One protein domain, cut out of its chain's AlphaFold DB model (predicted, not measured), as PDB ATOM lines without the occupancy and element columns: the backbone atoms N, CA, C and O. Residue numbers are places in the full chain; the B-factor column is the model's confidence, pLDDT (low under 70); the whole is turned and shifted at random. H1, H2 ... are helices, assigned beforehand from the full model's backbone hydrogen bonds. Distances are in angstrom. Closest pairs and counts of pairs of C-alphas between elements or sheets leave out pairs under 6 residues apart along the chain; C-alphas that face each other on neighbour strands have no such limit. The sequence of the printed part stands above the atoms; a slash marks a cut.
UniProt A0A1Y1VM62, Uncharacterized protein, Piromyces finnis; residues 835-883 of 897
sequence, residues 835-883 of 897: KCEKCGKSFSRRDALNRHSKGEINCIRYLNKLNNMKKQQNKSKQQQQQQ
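AT A GLANCE: This is residues 835 to 883 of the 897 residues of an uncharacterized protein of Piromyces finnis (UniProt A0A1Y1VM62). The model is a small head with one long helical arm: H1 and H2 meet near their ends as an L, and the loop of residues 835 to 845, which bears no named element, folds into the inside of that corner. The far part of H2, residues 867 to 883, sticks out alone; without it the body spans 23 by 15 by 12 A. The printed part has 49 residues with two named helices, H1 then H2, and no named strand; its class is all helix. The whole is only just extended, close to loose, with a radius of gyration of the C-alphas of 14.7 A and spans of 47 by 20 by 12 A.

HOW THE PARTS SIT: After the opening stretch comes H1, residues 846 to 854. One residue, Gly 855, makes a tight link to H2, residues 856 to 883. H1 and H2 only just touch, with 3 pairs of C-alphas within 8 A, and they touch only at the corner by their link. The closest C-alphas are those of His 852 and Asn 858, 5.8 A apart; H2 touches H1 with residues 858 to 859 alone. Their lines stand about perpendicular, at 89 degrees, and their centres are 24.4 A apart. In H1 and H2 every O i to N i+4 pair is within hydrogen-bond range.

IN THESE COORDINATES: The printed part begins at C-alpha 835, at (11.545, 26.871, 1.188). H1 begins at C-alpha 846, at (5.661, 21.928, 5.534), and measures 12.0 A from first to last C-alpha. H2 measures 40.9 A and ends at C-alpha 883, at (49.690, 34.035, 2.112).

THE WHOLE: The two C-alphas farthest apart are those of Asp 847 and Gln 883, 46.9 A. Without the free residues 867 to 883, the body of 32 residues spans 23 by 15 by 12 A. The printed part has no cut. Its mean pLDDT is 93.3, and no printed residue is under 70.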
ATOM      1  N   LYS A 835      10.649  25.723   0.969       95.12
ATOM      2  CA  LYS A 835      11.545  26.871   1.188       95.12
ATOM      3  C   LYS A 835      10.848  27.986   1.975       95.12
ATOM      4  O   LYS A 835       9.685  28.284   1.728       95.12
ATOM      5  N   CYS A 836      11.554  28.621   2.908       95.50
ATOM      6  CA  CYS A 836      11.118  29.879   3.511       95.50
ATOM      7  C   CYS A 836      11.486  31.048   2.597       95.50
ATOM      8  O   CYS A 836      12.660  31.245   2.299       95.50
ATOM      9  N   GLU A 837      10.507  31.850   2.191       92.56
ATOM     10  CA  GLU A 837      10.723  33.018   1.328       92.56
ATOM     11  C   GLU A 837      11.559  34.100   2.029       92.56
ATOM     12  O   GLU A 837      12.553  34.558   1.475       92.56
ATOM     13  N   LYS A 838      11.242  34.423   3.296       91.44
ATOM     14  CA  LYS A 838      11.915  35.480   4.080       91.44
ATOM     15  C   LYS A 838      13.420  35.256   4.325       91.44
ATOM     16  O   LYS A 838      14.122  36.226   4.592       91.44
ATOM     17  N   CYS A 839      13.938  34.022   4.271       94.81
ATOM     18  CA  CYS A 839      15.377  33.763   4.489       94.81
ATOM     19  C   CYS A 839      16.032  32.687   3.615       94.81
ATOM     20  O   CYS A 839      17.227  32.425   3.748       94.81
ATOM     21  N   GLY A 840      15.273  32.009   2.761       93.56
ATOM     22  CA  GLY A 840      15.767  30.927   1.920       93.56
ATOM     23  C   GLY A 840      16.024  29.580   2.609       93.56
ATOM     24  O   GLY A 840      16.344  28.643   1.880       93.56
ATOM     25  N   LYS A 841      15.880  29.416   3.943       95.31
ATOM     26  CA  LYS A 841      16.050  28.088   4.586       95.31
ATOM     27  C   LYS A 841      15.002  27.111   4.044       95.31
ATOM     28  O   LYS A 841      13.802  27.374   4.134       95.31
ATOM     29  N   SER A 842      15.459  25.973   3.532       95.38
ATOM     30  CA  SER A 842      14.601  24.899   3.024       95.38
ATOM     31  C   SER A 842      14.399  23.774   4.039       95.38
ATOM     32  O   SER A 842      15.311  23.413   4.786       95.38
ATOM     33  N   PHE A 843      13.204  23.186   4.030       94.12
ATOM     34  CA  PHE A 843      12.760  22.127   4.934       94.12
ATOM     35  C   PHE A 843      12.215  20.919   4.157       94.12
ATOM     36  O   PHE A 843      11.558  21.068   3.127       94.12
ATOM     37  N   SER A 844      12.411  19.711   4.692       91.81
ATOM     38  CA  SER A 844      11.802  18.469   4.182       91.81
ATOM     39  C   SER A 844      10.317  18.316   4.550       91.81
ATOM     40  O   SER A 844       9.662  17.367   4.124       91.81
ATOM     41  N   ARG A 845       9.757  19.235   5.355       91.56
ATOM     42  CA  ARG A 845       8.364  19.188   5.830       91.56
ATOM     43  C   ARG A 845       7.713  20.573   5.893       91.56
ATOM     44  O   ARG A 845       8.325  21.518   6.391       91.56
ATOM     45  N   ARG A 846       6.440  20.675   5.484       93.06
ATOM     46  CA  ARG A 846       5.661  21.928   5.534       93.06
ATOM     47  C   ARG A 846       5.350  22.393   6.961       93.06
ATOM     48  O   ARG A 846       5.333  23.591   7.202       93.06
ATOM     49  N   ASP A 847       5.192  21.492   7.932       92.19
ATOM     50  CA  ASP A 847       5.007  21.874   9.343       92.19
ATOM     51  C   ASP A 847       6.283  22.461   9.973       92.19
ATOM     52  O   ASP A 847       6.207  23.379  10.790       92.19
ATOM     53  N   ALA A 848       7.463  21.993   9.548       92.44
ATOM     54  CA  ALA A 848       8.743  22.575   9.947       92.44
ATOM     55  C   ALA A 848       8.931  23.983   9.352       92.44
ATOM     56  O   ALA A 848       9.300  24.900  10.089       92.44
ATOM     57  N   LEU A 849       8.584  24.175   8.070       95.31
ATOM     58  CA  LEU A 849       8.512  25.504   7.454       95.31
ATOM     59  C   LEU A 849       7.527  26.413   8.206       95.31
ATOM     60  O   LEU A 849       7.912  27.505   8.606       95.31
ATOM     61  N   ASN A 850       6.300  25.958   8.470       93.50
ATOM     62  CA  ASN A 850       5.271  26.758   9.144       93.50
ATOM     63  C   ASN A 850       5.669  27.152  10.578       93.50
ATOM     64  O   ASN A 850       5.354  28.254  11.025       93.50
ATOM     65  N   ARG A 851       6.381  26.283  11.312       92.31
ATOM     66  CA  ARG A 851       6.946  26.617  12.633       92.31
ATOM     67  C   ARG A 851       8.080  27.641  12.532       92.31
ATOM     68  O   ARG A 851       8.224  28.484  13.415       92.31
ATOM     69  N   HIS A 852       8.880  27.575  11.471       93.06
ATOM     70  CA  HIS A 852       9.944  28.538  11.217       93.06
ATOM     71  C   HIS A 852       9.400  29.909  10.788       93.06
ATOM     72  O   HIS A 852       9.810  30.909  11.365       93.06
ATOM     73  N   SER A 853       8.462  29.969   9.835       87.94
ATOM     74  CA  SER A 853       7.921  31.227   9.301       87.94
ATOM     75  C   SER A 853       7.051  31.989  10.303       87.94
ATOM     76  O   SER A 853       7.127  33.212  10.346       87.94
ATOM     77  N   LYS A 854       6.282  31.288  11.153       87.81
ATOM     78  CA  LYS A 854       5.526  31.914  12.257       87.81
ATOM     79  C   LYS A 854       6.422  32.485  13.358       87.81
ATOM     80  O   LYS A 854       6.031  33.426  14.034       87.81
ATOM     81  N   GLY A 855       7.601  31.904  13.572       87.69
ATOM     82  CA  GLY A 855       8.567  32.407  14.542       87.69
ATOM     83  C   GLY A 855       9.614  33.268  13.854       87.69
ATOM     84  O   GLY A 855      10.696  32.765  13.571       87.69
ATOM     85  N   GLU A 856       9.336  34.551  13.622       81.94
ATOM     86  CA  GLU A 856      10.230  35.447  12.864       81.94
ATOM     87  C   GLU A 856      11.657  35.515  13.428       81.94
ATOM     88  O   GLU A 856      12.631  35.548  12.678       81.94
ATOM     89  N   ILE A 857      11.802  35.389  14.749       89.44
ATOM     90  CA  ILE A 857      13.092  35.258  15.444       89.44
ATOM     91  C   ILE A 857      13.927  34.086  14.885       89.44
ATOM     92  O   ILE A 857      15.150  34.173  14.821       89.44
ATOM     93  N   ASN A 858      13.305  32.990  14.437       89.50
ATOM     94  CA  ASN A 858      13.991  31.854  13.810       89.50
ATOM     95  C   ASN A 858      14.485  32.178  12.392       89.50
ATOM     96  O   ASN A 858      15.544  31.690  11.995       89.50
ATOM     97  N   CYS A 859      13.737  32.999  11.653       91.44
ATOM     98  CA  CYS A 859      14.113  33.525  10.341       91.44
ATOM     99  C   CYS A 859      15.307  34.488  10.472       91.44
ATOM    100  O   CYS A 859      16.343  34.284   9.839       91.44
ATOM    101  N   ILE A 860      15.217  35.453  11.393       92.31
ATOM    102  CA  ILE A 860      16.287  36.412  11.711       92.31
ATOM    103  C   ILE A 860      17.542  35.689  12.231       92.31
ATOM    104  O   ILE A 860      18.646  35.948  11.757       92.31
ATOM    105  N   ARG A 861      17.401  34.717  13.147       92.69
ATOM    106  CA  ARG A 861      18.533  33.919  13.660       92.69
ATOM    107  C   ARG A 861      19.245  33.145  12.547       92.69
ATOM    108  O   ARG A 861      20.471  33.045  12.573       92.69
ATOM    109  N   TYR A 862      18.505  32.612  11.570       92.94
ATOM    110  CA  TYR A 862      19.098  31.939  10.413       92.94
ATOM    111  C   TYR A 862      19.854  32.919   9.506       92.94
ATOM    112  O   TYR A 862      21.003  32.644   9.167       92.94
ATOM    113  N   LEU A 863      19.264  34.075   9.179       93.62
ATOM    114  CA  LEU A 863      19.928  35.129   8.398       93.62
ATOM    115  C   LEU A 863      21.216  35.614   9.074       93.62
ATOM    116  O   LEU A 863      22.259  35.689   8.429       93.62
ATOM    117  N   ASN A 864      21.183  35.849  10.387       94.75
ATOM    118  CA  ASN A 864      22.361  36.257  11.151       94.75
ATOM    119  C   ASN A 864      23.450  35.170  11.149       94.75
ATOM    120  O   ASN A 864      24.624  35.488  10.962       94.75
ATOM    121  N   LYS A 865      23.088  33.881  11.275       94.25
ATOM    122  CA  LYS A 865      24.061  32.779  11.148       94.25
ATOM    123  C   LYS A 865      24.643  32.701   9.729       94.25
ATOM    124  O   LYS A 865      25.855  32.562   9.593       94.25
ATOM    125  N   LEU A 866      23.824  32.859   8.688       94.25
ATOM    126  CA  LEU A 866      24.267  32.872   7.288       94.25
ATOM    127  C   LEU A 866      25.234  34.031   6.994       94.25
ATOM    128  O   LEU A 866      26.271  33.822   6.366       94.25
ATOM    129  N   ASN A 867      24.939  35.231   7.495       95.19
ATOM    130  CA  ASN A 867      25.804  36.402   7.350       95.19
ATOM    131  C   ASN A 867      27.133  36.230   8.105       95.19
ATOM    132  O   ASN A 867      28.188  36.571   7.568       95.19
ATOM    133  N   ASN A 868      27.114  35.628   9.298       95.50
ATOM    134  CA  ASN A 868      28.333  35.307  10.044       95.50
ATOM    135  C   ASN A 868      29.211  34.274   9.315       95.50
ATOM    136  O   ASN A 868      30.423  34.471   9.238       95.50
ATOM    137  N   MET A 869      28.623  33.233   8.713       93.75
ATOM    138  CA  MET A 869      29.373  32.265   7.896       93.75
ATOM    139  C   MET A 869      29.989  32.924   6.653       93.75
ATOM    140  O   MET A 869      31.170  32.722   6.385       93.75
ATOM    141  N   LYS A 870      29.248  33.788   5.942       94.88
ATOM    142  CA  LYS A 870      29.797  34.578   4.821       94.88
ATOM    143  C   LYS A 870      30.957  35.480   5.265       94.88
ATOM    144  O   LYS A 870      31.969  35.564   4.575       94.88
ATOM    145  N   LYS A 871      30.856  36.114   6.441       94.75
ATOM    146  CA  LYS A 871      31.941  36.929   7.018       94.75
ATOM    147  C   LYS A 871      33.186  36.091   7.344       94.75
ATOM    148  O   LYS A 871      34.298  36.554   7.105       94.75
ATOM    149  N   GLN A 872      33.012  34.864   7.839       92.69
ATOM    150  CA  GLN A 872      34.115  33.919   8.068       92.69
ATOM    151  C   GLN A 872      34.762  33.461   6.751       92.69
ATOM    152  O   GLN A 872      35.981  33.540   6.634       92.69
ATOM    153  N   GLN A 873      33.966  33.083   5.743       93.56
ATOM    154  CA  GLN A 873      34.454  32.699   4.408       93.56
ATOM    155  C   GLN A 873      35.220  33.831   3.706       93.56
ATOM    156  O   GLN A 873      36.231  33.587   3.053       93.56
ATOM    157  N   ASN A 874      34.773  35.082   3.851       95.38
ATOM    158  CA  ASN A 874      35.498  36.228   3.303       95.38
ATOM    159  C   ASN A 874      36.823  36.466   4.047       95.38
ATOM    160  O   ASN A 874      37.825  36.771   3.404       95.38
ATOM    161  N   LYS A 875      36.863  36.268   5.376       95.81
ATOM    162  CA  LYS A 875      38.109  36.367   6.152       95.81
ATOM    163  C   LYS A 875      39.116  35.279   5.759       95.81
ATOM    164  O   LYS A 875      40.282  35.604   5.566       95.81
ATOM    165  N   SER A 876      38.691  34.022   5.598       94.94
ATOM    166  CA  SER A 876      39.608  32.943   5.200       94.94
ATOM    167  C   SER A 876      40.154  33.147   3.783       94.94
ATOM    168  O   SER A 876      41.354  32.993   3.578       94.94
ATOM    169  N   LYS A 877      39.321  33.598   2.832       96.31
ATOM    170  CA  LYS A 877      39.776  33.992   1.485       96.31
ATOM    171  C   LYS A 877      40.802  35.128   1.521       96.31
ATOM    172  O   LYS A 877      41.810  35.057   0.827       96.31
ATOM    173  N   GLN A 878      40.585  36.149   2.355       95.50
ATOM    174  CA  GLN A 878      41.540  37.249   2.521       95.50
ATOM    175  C   GLN A 878      42.881  36.766   3.106       95.50
ATOM    176  O   GLN A 878      43.935  37.205   2.656       95.50
ATOM    177  N   GLN A 879      42.854  35.831   4.062       95.19
ATOM    178  CA  GLN A 879      44.067  35.235   4.635       95.19
ATOM    179  C   GLN A 879      44.829  34.374   3.612       95.19
ATOM    180  O   GLN A 879      46.047  34.502   3.510       95.19
ATOM    181  N   GLN A 880      44.130  33.573   2.800       95.81
ATOM    182  CA  GLN A 880      44.739  32.816   1.695       95.81
ATOM    183  C   GLN A 880      45.395  33.747   0.662       95.81
ATOM    184  O   GLN A 880      46.525  33.505   0.244       95.81
ATOM    185  N   GLN A 881      44.736  34.851   0.297       96.25
ATOM    186  CA  GLN A 881      45.293  35.833  -0.638       96.25
ATOM    187  C   GLN A 881      46.547  36.534  -0.078       96.25
ATOM    188  O   GLN A 881      47.501  36.763  -0.817       96.25
ATOM    189  N   GLN A 882      46.582  36.828   1.227       95.94
ATOM    190  CA  GLN A 882      47.770  37.377   1.895       95.94
ATOM    191  C   GLN A 882      48.938  36.378   1.914       95.94
ATOM    192  O   GLN A 882      50.072  36.767   1.646       95.94
ATOM    193  N   GLN A 883      48.671  35.092   2.163       96.06
ATOM    194  CA  GLN A 883      49.690  34.035   2.112       96.06
ATOM    195  C   GLN A 883      50.268  33.863   0.698       96.06
ATOM    196  O   GLN A 883      51.484  33.790   0.542       96.06
TER     197      GLN A 883